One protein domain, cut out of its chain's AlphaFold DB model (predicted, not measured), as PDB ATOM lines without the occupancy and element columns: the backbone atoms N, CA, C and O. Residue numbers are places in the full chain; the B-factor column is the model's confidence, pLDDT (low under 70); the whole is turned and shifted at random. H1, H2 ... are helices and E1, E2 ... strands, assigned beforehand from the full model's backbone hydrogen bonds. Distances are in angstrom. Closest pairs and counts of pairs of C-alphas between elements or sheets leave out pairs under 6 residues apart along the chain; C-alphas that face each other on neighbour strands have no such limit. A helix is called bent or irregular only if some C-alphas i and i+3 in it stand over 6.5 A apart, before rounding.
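AT A GLANCE: This is residues 10 to 80 of the 101 residues of the protein "GerA spore germination protein" of Paenibacillus sp. BK033 (UniProt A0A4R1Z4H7). A small sheet of three short strands lies between one helix, H3, which covers one of its faces, and two further helices, H1 and H2, which only graze it. H3 runs along the strands between E1 and E2, while H1 and H2 are joined by a long link and a second long link leads from H2 into the sheet. The printed part has 71 residues, with three named helices and three named strands in the order H1, H2, E1, H3, E2, E3; the sheet has the order E1, E3, E2, is antiparallel throughout, and the class is mixed, helices and strands. The whole is compact, with a radius of gyration of the C-alphas of 12.0 A and spans of 29 by 29 by 19 A.

HOW THE PARTS SIT: H1, residues 10 to 19, and H2, residues 31 to 37, are close but not clearly touching: their closest C-alphas, those of Arg 18 and Ile 37, are 7.9 A apart. They run opposite ways at a steep tilt of 57 degrees. E1, residues 49 to 51, and E3, residues 76 to 79, are antiparallel neighbours at 155 degrees, with N 78 and O 49 at 2.7 A and N 76 and O 51 at 2.9 A, within hydrogen-bond range. E3 and E2, residues 66 to 69, form a hairpin at 152 degrees, with N 66 and O 79 at 2.7 A and N 77 and O 68 at 3.0 A. E1 and E2 are the edge strands and are apart. H1 only grazes this sheet with residues 11 to 19, and H2 only grazes it with residues 33 to 37. H3, residues 54 to 62, is on the sheet at a height over the sheet of 9.2 A. It lies over E3 and only just over E2, on which 3 of its C-alphas fall. On the local plane it stands at 20 degrees to E3, along the strands. The closest C-alphas of H3 and E2 are those of Ile 61 and Ala 67, 6.8 A apart. E1, H3 and E2 form a split strand-helix-strand unit, two strands running the same way with E3 between them, and its crossover is right-handed. H3 is apart from H1 and H2. Every O i to N i+4 pair is within hydrogen-bond range in H1 and H3, and 2 of 3 in H2.

IN THESE COORDINATES: H1 begins at C-alpha 10, (33.705, -10.973, -38.405), and is 14.2 A long. H2 is 11.3 A long and neither bent nor irregular, but only just: C-alphas 31 and 34 are 6.2 A apart. E1 measures 6.7 A, and H3 12.3 A from C-alpha 54 at (57.691, -8.799, -30.905). E2 measures 9.8 A, and E3 10.0 A, ending at C-alpha 79, (45.008, -4.479, -37.576).

THE WHOLE: The two C-alphas farthest apart, those of Tyr 42 and Asp 55, are 31.9 A apart. The printed part has no cut. The links H1 to H2 and H2 to E1 are long, with 11 residues each. The mean pLDDT of the printed part is 71.1, and residues 21 to 47 are under 70.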
ATOM      1  N   LYS A  10      34.025 -12.008 -37.408       82.31
ATOM      2  CA  LYS A  10      33.705 -10.973 -38.405       82.31
ATOM      3  C   LYS A  10      34.921 -10.127 -38.810       82.31
ATOM      4  O   LYS A  10      35.042  -9.757 -39.972       82.31
ATOM      5  N   ILE A  11      35.800  -9.790 -37.860       79.00
ATOM      6  CA  ILE A  11      37.011  -9.000 -38.134       79.00
ATOM      7  C   ILE A  11      38.028  -9.867 -38.874       79.00
ATOM      8  O   ILE A  11      38.632  -9.416 -39.843       79.00
ATOM      9  N   VAL A  12      38.189 -11.120 -38.445       84.44
ATOM     10  CA  VAL A  12      39.081 -12.083 -39.099       84.44
ATOM     11  C   VAL A  12      38.674 -12.289 -40.559       84.44
ATOM     12  O   VAL A  12      39.529 -12.247 -41.443       84.44
ATOM     13  N   ASP A  13      37.382 -12.471 -40.822       85.06
ATOM     14  CA  ASP A  13      36.848 -12.699 -42.164       85.06
ATOM     15  C   ASP A  13      36.981 -11.467 -43.060       85.06
ATOM     16  O   ASP A  13      37.357 -11.595 -44.225       85.06
ATOM     17  N   GLU A  14      36.761 -10.267 -42.518       80.56
ATOM     18  CA  GLU A  14      36.984  -9.016 -43.249       80.56
ATOM     19  C   GLU A  14      38.462  -8.844 -43.623       80.56
ATOM     20  O   GLU A  14      38.780  -8.563 -44.779       80.56
ATOM     21  N   VAL A  15      39.381  -9.076 -42.678       78.69
ATOM     22  CA  VAL A  15      40.828  -9.014 -42.936       78.69
ATOM     23  C   VAL A  15      41.232 -10.050 -43.987       78.69
ATOM     24  O   VAL A  15      41.961  -9.715 -44.915       78.69
ATOM     25  N   ARG A  16      40.724 -11.286 -43.907       81.94
ATOM     26  CA  ARG A  16      40.978 -12.327 -44.920       81.94
ATOM     27  C   ARG A  16      40.455 -11.939 -46.302       81.94
ATOM     28  O   ARG A  16      41.179 -12.093 -47.281       81.94
ATOM     29  N   ASN A  17      39.228 -11.428 -46.388       80.56
ATOM     30  CA  ASN A  17      38.625 -10.982 -47.645       80.56
ATOM     31  C   ASN A  17      39.436  -9.838 -48.272       80.56
ATOM     32  O   ASN A  17      39.667  -9.846 -49.477       80.56
ATOM     33  N   ARG A  18      39.932  -8.894 -47.465       73.38
ATOM     34  CA  ARG A  18      40.815  -7.829 -47.955       73.38
ATOM     35  C   ARG A  18      42.152  -8.366 -48.431       73.38
ATOM     36  O   ARG A  18      42.499  -8.121 -49.577       73.38
ATOM     37  N   LEU A  19      42.848  -9.159 -47.612       74.62
ATOM     38  CA  LEU A  19      44.129  -9.765 -47.989       74.62
ATOM     39  C   LEU A  19      44.024 -10.593 -49.278       74.62
ATOM     40  O   LEU A  19      44.943 -10.568 -50.081       74.62
ATOM     41  N   SER A  20      42.893 -11.265 -49.520       76.38
ATOM     42  CA  SER A  20      42.672 -12.037 -50.756       76.38
ATOM     43  C   SER A  20      42.584 -11.198 -52.038       76.38
ATOM     44  O   SER A  20      42.661 -11.753 -53.129       76.38
ATOM     45  N   ARG A  21      42.389  -9.880 -51.915       69.50
ATOM     46  CA  ARG A  21      42.316  -8.933 -53.041       69.50
ATOM     47  C   ARG A  21      43.645  -8.240 -53.310       69.50
ATOM     48  O   ARG A  21      43.767  -7.581 -54.337       69.50
ATOM     49  N   ILE A  22      44.596  -8.342 -52.382       67.81
ATOM     50  CA  ILE A  22      45.905  -7.719 -52.519       67.81
ATOM     51  C   ILE A  22      46.769  -8.658 -53.365       67.81
ATOM     52  O   ILE A  22      47.157  -9.729 -52.905       67.81
ATOM     53  N   ASP A  23      47.032  -8.256 -54.604       53.53
ATOM     54  CA  ASP A  23      47.907  -8.962 -55.539       53.53
ATOM     55  C   ASP A  23      49.289  -8.295 -55.503       53.53
ATOM     56  O   ASP A  23      49.502  -7.245 -56.110       53.53
ATOM     57  N   ILE A  24      50.199  -8.833 -54.688       53.81
ATOM     58  CA  ILE A  24      51.566  -8.318 -54.547       53.81
ATOM     59  C   ILE A  24      52.584  -9.445 -54.683       53.81
ATOM     60  O   ILE A  24      52.838 -10.199 -53.748       53.81
ATOM     61  N   ASP A  25      53.205  -9.503 -55.861       41.88
ATOM     62  CA  ASP A  25      54.220 -10.487 -56.267       41.88
ATOM     63  C   ASP A  25      55.597 -10.317 -55.586       41.88
ATOM     64  O   ASP A  25      56.536 -11.065 -55.861       41.88
ATOM     65  N   GLY A  26      55.760  -9.349 -54.683       43.59
ATOM     66  CA  GLY A  26      57.010  -9.154 -53.951       43.59
ATOM     67  C   GLY A  26      57.072  -7.793 -53.274       43.59
ATOM     68  O   GLY A  26      56.984  -6.755 -53.926       43.59
ATOM     69  N   ILE A  27      57.223  -7.789 -51.953       50.00
ATOM     70  CA  ILE A  27      57.262  -6.565 -51.150       50.00
ATOM     71  C   ILE A  27      58.728  -6.167 -51.002       50.00
ATOM     72  O   ILE A  27      59.461  -6.735 -50.201       50.00
ATOM     73  N   LEU A  28      59.171  -5.235 -51.849       45.47
ATOM     74  CA  LEU A  28      60.556  -4.752 -51.868       45.47
ATOM     75  C   LEU A  28      60.817  -3.643 -50.836       45.47
ATOM     76  O   LEU A  28      61.946  -3.520 -50.372       45.47
ATOM     77  N   GLU A  29      59.802  -2.874 -50.427       51.88
ATOM     78  CA  GLU A  29      59.952  -1.773 -49.464       51.88
ATOM     79  C   GLU A  29      58.739  -1.661 -48.528       51.88
ATOM     80  O   GLU A  29      57.589  -1.777 -48.949       51.88
ATOM     81  N   SER A  30      59.007  -1.435 -47.235       46.28
ATOM     82  CA  SER A  30      57.982  -1.358 -46.178       46.28
ATOM     83  C   SER A  30      57.028  -0.164 -46.345       46.28
ATOM     84  O   SER A  30      55.871  -0.277 -45.953       46.28
ATOM     85  N   ASP A  31      57.473   0.921 -46.990       48.69
ATOM     86  CA  ASP A  31      56.655   2.119 -47.246       48.69
ATOM     87  C   ASP A  31      55.505   1.864 -48.241       48.69
ATOM     88  O   ASP A  31      54.462   2.503 -48.150       48.69
ATOM     89  N   TYR A  32      55.626   0.880 -49.143       49.06
ATOM     90  CA  TYR A  32      54.554   0.547 -50.095       49.06
ATOM     91  C   TYR A  32      53.393  -0.234 -49.456       49.06
ATOM     92  O   TYR A  32      52.285  -0.261 -49.989       49.06
ATOM     93  N   MET A  33      53.615  -0.881 -48.309       54.66
ATOM     94  CA  MET A  33      52.611  -1.742 -47.674       54.66
ATOM     95  C   MET A  33      51.475  -0.978 -46.996       54.66
ATOM     96  O   MET A  33      50.355  -1.493 -46.924       54.66
ATOM     97  N   GLU A  34      51.753   0.226 -46.494       51.19
ATOM     98  CA  GLU A  34      50.737   1.067 -45.860       51.19
ATOM     99  C   GLU A  34      49.677   1.497 -46.879       51.19
ATOM    100  O   GLU A  34      48.487   1.329 -46.609       51.19
ATOM    101  N   GLU A  35      50.087   1.909 -48.086       50.03
ATOM    102  CA  GLU A  35      49.176   2.246 -49.193       50.03
ATOM    103  C   GLU A  35      48.394   1.032 -49.720       50.03
ATOM    104  O   GLU A  35      47.222   1.156 -50.065       50.03
ATOM    105  N   LEU A  36      49.006  -0.157 -49.753       52.41
ATOM    106  CA  LEU A  36      48.380  -1.370 -50.302       52.41
ATOM    107  C   LEU A  36      47.271  -1.960 -49.417       52.41
ATOM    108  O   LEU A  36      46.388  -2.654 -49.918       52.41
ATOM    109  N   ILE A  37      47.301  -1.705 -48.106       52.31
ATOM    110  CA  ILE A  37      46.222  -2.097 -47.181       52.31
ATOM    111  C   ILE A  37      45.272  -0.915 -46.902       52.31
ATOM    112  O   ILE A  37      44.097  -1.135 -46.580       52.31
ATOM    113  N   GLN A  38      45.729   0.334 -47.064       52.97
ATOM    114  CA  GLN A  38      44.880   1.530 -47.098       52.97
ATOM    115  C   GLN A  38      44.188   1.674 -48.459       52.97
ATOM    116  O   GLN A  38      44.400   2.627 -49.202       52.97
ATOM    117  N   ASP A  39      43.298   0.739 -48.774       48.62
ATOM    118  CA  ASP A  39      42.422   0.892 -49.927       48.62
ATOM    119  C   ASP A  39      41.493   2.101 -49.694       48.62
ATOM    120  O   ASP A  39      40.536   2.042 -48.915       48.62
ATOM    121  N   SER A  40      41.808   3.203 -50.383       45.03
ATOM    122  CA  SER A  40      40.973   4.386 -50.584       45.03
ATOM    123  C   SER A  40      40.691   5.269 -49.352       45.03
ATOM    124  O   SER A  40      40.324   4.832 -48.260       45.03
ATOM    125  N   ALA A  41      40.763   6.583 -49.592       46.19
ATOM    126  CA  ALA A  41      40.449   7.710 -48.709       46.19
ATOM    127  C   ALA A  41      39.009   7.729 -48.122       46.19
ATOM    128  O   ALA A  41      38.541   8.771 -47.665       46.19
ATOM    129  N   TYR A  42      38.286   6.605 -48.157       46.44
ATOM    130  CA  TYR A  42      36.867   6.488 -47.832       46.44
ATOM    131  C   TYR A  42      36.468   5.158 -47.151       46.44
ATOM    132  O   TYR A  42      35.281   4.825 -47.129       46.44
ATOM    133  N   SER A  43      37.406   4.384 -46.582       47.22
ATOM    134  CA  SER A  43      37.063   3.152 -45.848       47.22
ATOM    135  C   SER A  43      36.801   3.387 -44.343       47.22
ATOM    136  O   SER A  43      37.648   3.962 -43.652       47.22
ATOM    137  N   PRO A  44      35.663   2.908 -43.791       52.59
ATOM    138  CA  PRO A  44      35.307   2.995 -42.375       52.59
ATOM    139  C   PRO A  44      36.029   1.902 -41.567       52.59
ATOM    140  O   PRO A  44      35.382   1.014 -41.025       52.59
ATOM    141  N   PHE A  45      37.364   2.011 -41.512       51.03
ATOM    142  CA  PHE A  45      38.395   1.197 -40.833       51.03
ATOM    143  C   PHE A  45      39.230   0.320 -41.773       51.03
ATOM    144  O   PHE A  45      38.804  -0.755 -42.208       51.03
ATOM    145  N   PRO A  46      40.440   0.808 -42.097       56.72
ATOM    146  CA  PRO A  46      41.667   0.258 -41.510       56.72
ATOM    147  C   PRO A  46      42.636   1.346 -41.000       56.72
ATOM    148  O   PRO A  46      43.018   2.255 -41.729       56.72
ATOM    149  N   THR A  47      43.094   1.208 -39.759       63.62
ATOM    150  CA  THR A  47      44.283   1.904 -39.238       63.62
ATOM    151  C   THR A  47      45.345   0.824 -39.088       63.62
ATOM    152  O   THR A  47      45.046  -0.223 -38.513       63.62
ATOM    153  N   ILE A  48      46.534   1.007 -39.647       70.38
ATOM    154  CA  ILE A  48      47.610   0.012 -39.596       70.38
ATOM    155  C   ILE A  48      48.639   0.528 -38.603       70.38
ATOM    156  O   ILE A  48      48.980   1.706 -38.624       70.38
ATOM    157  N   TYR A  49      49.095  -0.346 -37.718       75.50
ATOM    158  CA  TYR A  49      50.246  -0.078 -36.869       75.50
ATOM    159  C   TYR A  49      51.354  -1.053 -37.248       75.50
ATOM    160  O   TYR A  49      51.133  -2.262 -37.224       75.50
ATOM    161  N   ASN A  50      52.529  -0.557 -37.620       80.81
ATOM    162  CA  ASN A  50      53.689  -1.384 -37.917       80.81
ATOM    163  C   ASN A  50      54.653  -1.404 -36.724       80.81
ATOM    164  O   ASN A  50      54.911  -0.392 -36.074       80.81
ATOM    165  N   SER A  51      55.205  -2.577 -36.428       82.88
ATOM    166  CA  SER A  51      56.241  -2.721 -35.409       82.88
ATOM    167  C   SER A  51      57.175  -3.868 -35.750       82.88
ATOM    168  O   SER A  51      56.742  -4.918 -36.216       82.88
ATOM    169  N   GLU A  52      58.460  -3.682 -35.485       87.31
ATOM    170  CA  GLU A  52      59.473  -4.747 -35.486       87.31
ATOM    171  C   GLU A  52      59.595  -5.423 -34.108       87.31
ATOM    172  O   GLU A  52      60.249  -6.454 -33.953       87.31
ATOM    173  N   ARG A  53      58.968  -4.839 -33.078       91.25
ATOM    174  CA  ARG A  53      59.095  -5.273 -31.689       91.25
ATOM    175  C   ARG A  53      58.107  -6.400 -31.361       91.25
ATOM    176  O   ARG A  53      56.906  -6.136 -31.246       91.25
ATOM    177  N   PRO A  54      58.569  -7.649 -31.149       91.25
ATOM    178  CA  PRO A  54      57.691  -8.799 -30.905       91.25
ATOM    179  C   PRO A  54      56.881  -8.679 -29.613       91.25
ATOM    180  O   PRO A  54      55.771  -9.199 -29.533       91.25
ATOM    181  N   ASP A  55      57.404  -7.976 -28.609       93.00
ATOM    182  CA  ASP A  55      56.715  -7.711 -27.348       93.00
ATOM    183  C   ASP A  55      55.525  -6.763 -27.528       93.00
ATOM    184  O   ASP A  55      54.458  -6.999 -26.959       93.00
ATOM    185  N   VAL A  56      55.674  -5.744 -28.379       90.19
ATOM    186  CA  VAL A  56      54.575  -4.838 -28.734       90.19
ATOM    187  C   VAL A  56      53.509  -5.601 -29.513       90.19
ATOM    188  O   VAL A  56      52.336  -5.547 -29.166       90.19
ATOM    189  N   ILE A  57      53.908  -6.399 -30.505       91.00
ATOM    190  CA  ILE A  57      52.978  -7.217 -31.301       91.00
ATOM    191  C   ILE A  57      52.191  -8.189 -30.411       91.00
ATOM    192  O   ILE A  57      50.985  -8.356 -30.582       91.00
ATOM    193  N   ALA A  58      52.856  -8.824 -29.444       91.88
ATOM    194  CA  ALA A  58      52.200  -9.720 -28.501       91.88
ATOM    195  C   ALA A  58      51.153  -8.989 -27.646       91.88
ATOM    196  O   ALA A  58      50.050  -9.507 -27.479       91.88
ATOM    197  N   ALA A  59      51.470  -7.789 -27.146       91.19
ATOM    198  CA  ALA A  59      50.526  -6.968 -26.389       91.19
ATOM    199  C   ALA A  59      49.283  -6.627 -27.225       91.19
ATOM    200  O   ALA A  59      48.158  -6.833 -26.780       91.19
ATOM    201  N   GLU A  60      49.477  -6.212 -28.474       88.94
ATOM    202  CA  GLU A  60      48.382  -5.867 -29.381       88.94
ATOM    203  C   GLU A  60      47.470  -7.071 -29.688       88.94
ATOM    204  O   GLU A  60      46.245  -6.955 -29.709       88.94
ATOM    205  N   ILE A  61      48.045  -8.261 -29.884       89.62
ATOM    206  CA  ILE A  61      47.264  -9.486 -30.109       89.62
ATOM    207  C   ILE A  61      46.453  -9.867 -28.861       89.62
ATOM    208  O   ILE A  61      45.317 -10.334 -28.988       89.62
ATOM    209  N   LEU A  62      47.004  -9.656 -27.660       89.50
ATOM    210  CA  LEU A  62      46.288  -9.876 -26.398       89.50
ATOM    211  C   LEU A  62      45.096  -8.924 -26.228       89.50
ATOM    212  O   LEU A  62      44.108  -9.301 -25.605       89.50
ATOM    213  N   GLU A  63      45.153  -7.733 -26.821       87.19
ATOM    214  CA  GLU A  63      44.035  -6.783 -26.868       87.19
ATOM    215  C   GLU A  63      42.956  -7.143 -27.904       87.19
ATOM    216  O   GLU A  63      41.949  -6.446 -28.021       87.19
ATOM    217  N   GLY A  64      43.133  -8.230 -28.661       85.50
ATOM    218  CA  GLY A  64      42.178  -8.654 -29.684       85.50
ATOM    219  C   GLY A  64      42.417  -8.036 -31.057       85.50
ATOM    220  O   GLY A  64      41.489  -7.941 -31.865       85.50
ATOM    221  N   LYS A  65      43.664  -7.654 -31.346       86.75
ATOM    222  CA  LYS A  65      44.097  -7.266 -32.691       86.75
ATOM    223  C   LYS A  65      44.718  -8.459 -33.425       86.75
ATOM    224  O   LYS A  65      45.056  -9.495 -32.850       86.75
ATOM    225  N   LEU A  66      44.848  -8.317 -34.736       88.19
ATOM    226  CA  LEU A  66      45.462  -9.283 -35.633       88.19
ATOM    227  C   LEU A  66      46.817  -8.755 -36.090       88.19
ATOM    228  O   LEU A  66      46.927  -7.610 -36.506       88.19
ATOM    229  N   ALA A  67      47.823  -9.618 -36.084       89.19
ATOM    230  CA  ALA A  67      49.131  -9.351 -36.662       89.19
ATOM    231  C   ALA A  67      49.259 -10.021 -38.036       89.19
ATOM    232  O   ALA A  67      49.010 -11.220 -38.180       89.19
ATOM    233  N   ILE A  68      49.671  -9.276 -39.048       85.88
ATOM    234  CA  ILE A  68      49.945  -9.724 -40.407       85.88
ATOM    235  C   ILE A  68      51.460  -9.726 -40.559       85.88
ATOM    236  O   ILE A  68      52.112  -8.687 -40.461       85.88
ATOM    237  N   LEU A  69      52.008 -10.923 -40.747       84.69
ATOM    238  CA  LEU A  69      53.420 -11.114 -41.028       84.69
ATOM    239  C   LEU A  69      53.574 -11.190 -42.534       84.69
ATOM    240  O   LEU A  69      52.809 -11.889 -43.204       84.69
ATOM    241  N   VAL A  70      54.557 -10.465 -43.031       77.56
ATOM    242  CA  VAL A  70      54.818 -10.328 -44.449       77.56
ATOM    243  C   VAL A  70      56.207 -10.879 -44.716       77.56
ATOM    244  O   VAL A  70      57.166 -10.503 -44.048       77.56
ATOM    245  N   ASP A  71      56.305 -11.797 -45.671       75.19
ATOM    246  CA  ASP A  71      57.600 -12.331 -46.074       75.19
ATOM    247  C   ASP A  71      58.423 -11.250 -46.791       75.19
ATOM    248  O   ASP A  71      57.897 -10.487 -47.600       75.19
ATOM    249  N   GLY A  72      59.713 -11.170 -46.470       73.00
ATOM    250  CA  GLY A  72      60.620 -10.159 -47.018       73.00
ATOM    251  C   GLY A  72      60.655  -8.810 -46.288       73.00
ATOM    252  O   GLY A  72      61.496  -7.983 -46.638       73.00
ATOM    253  N   THR A  73      59.837  -8.577 -45.250       72.38
ATOM    254  CA  THR A  73      59.903  -7.337 -44.448       72.38
ATOM    255  C   THR A  73      60.266  -7.600 -42.980       72.38
ATOM    256  O   THR A  73      59.866  -8.612 -42.405       72.38
ATOM    257  N   PRO A  74      61.023  -6.693 -42.329       79.56
ATOM    258  CA  PRO A  74      61.355  -6.816 -40.906       79.56
ATOM    259  C   PRO A  74      60.239  -6.300 -39.976       79.56
ATOM    260  O   PRO A  74      60.418  -6.268 -38.761       79.56
ATOM    261  N   HIS A  75      59.092  -5.891 -40.526       78.94
ATOM    262  CA  HIS A  75      57.993  -5.280 -39.785       78.94
ATOM    263  C   HIS A  75      56.755  -6.176 -39.799       78.94
ATOM    264  O   HIS A  75      56.445  -6.834 -40.789       78.94
ATOM    265  N   VAL A  76      55.995  -6.149 -38.708       85.81
ATOM    266  CA  VAL A  76      54.688  -6.800 -38.605       85.81
ATOM    267  C   VAL A  76      53.607  -5.733 -38.583       85.81
ATOM    268  O   VAL A  76      53.717  -4.748 -37.853       85.81
ATOM    269  N   LEU A  77      52.554  -5.943 -39.368       83.94
ATOM    270  CA  LEU A  77      51.419  -5.028 -39.455       83.94
ATOM    271  C   LEU A  77      50.323  -5.483 -38.493       83.94
ATOM    272  O   LEU A  77      49.956  -6.652 -38.474       83.94
ATOM    273  N   VAL A  78      49.771  -4.578 -37.701       86.06
ATOM    274  CA  VAL A  78      48.728  -4.861 -36.714       86.06
ATOM    275  C   VAL A  78      47.433  -4.172 -37.132       86.06
ATOM    276  O   VAL A  78      47.420  -2.975 -37.424       86.06
ATOM    277  N   VAL A  79      46.337  -4.936 -37.156       81.50
ATOM    278  CA  VAL A  79      45.008  -4.479 -37.576       81.50
ATOM    279  C   VAL A  79      43.883  -5.034 -36.690       81.50
ATOM    280  O   VAL A  79      43.992  -6.143 -36.178       81.50
ATOM    281  N   PRO A  80      42.754  -4.321 -36.561       72.62
ATOM    282  CA  PRO A  80      42.620  -2.900 -36.856       72.62
ATOM    283  C   PRO A  80      43.324  -2.090 -35.748       72.62
ATOM    284  O   PRO A  80      43.049  -2.298 -34.570       72.62
TER     285      PRO A  80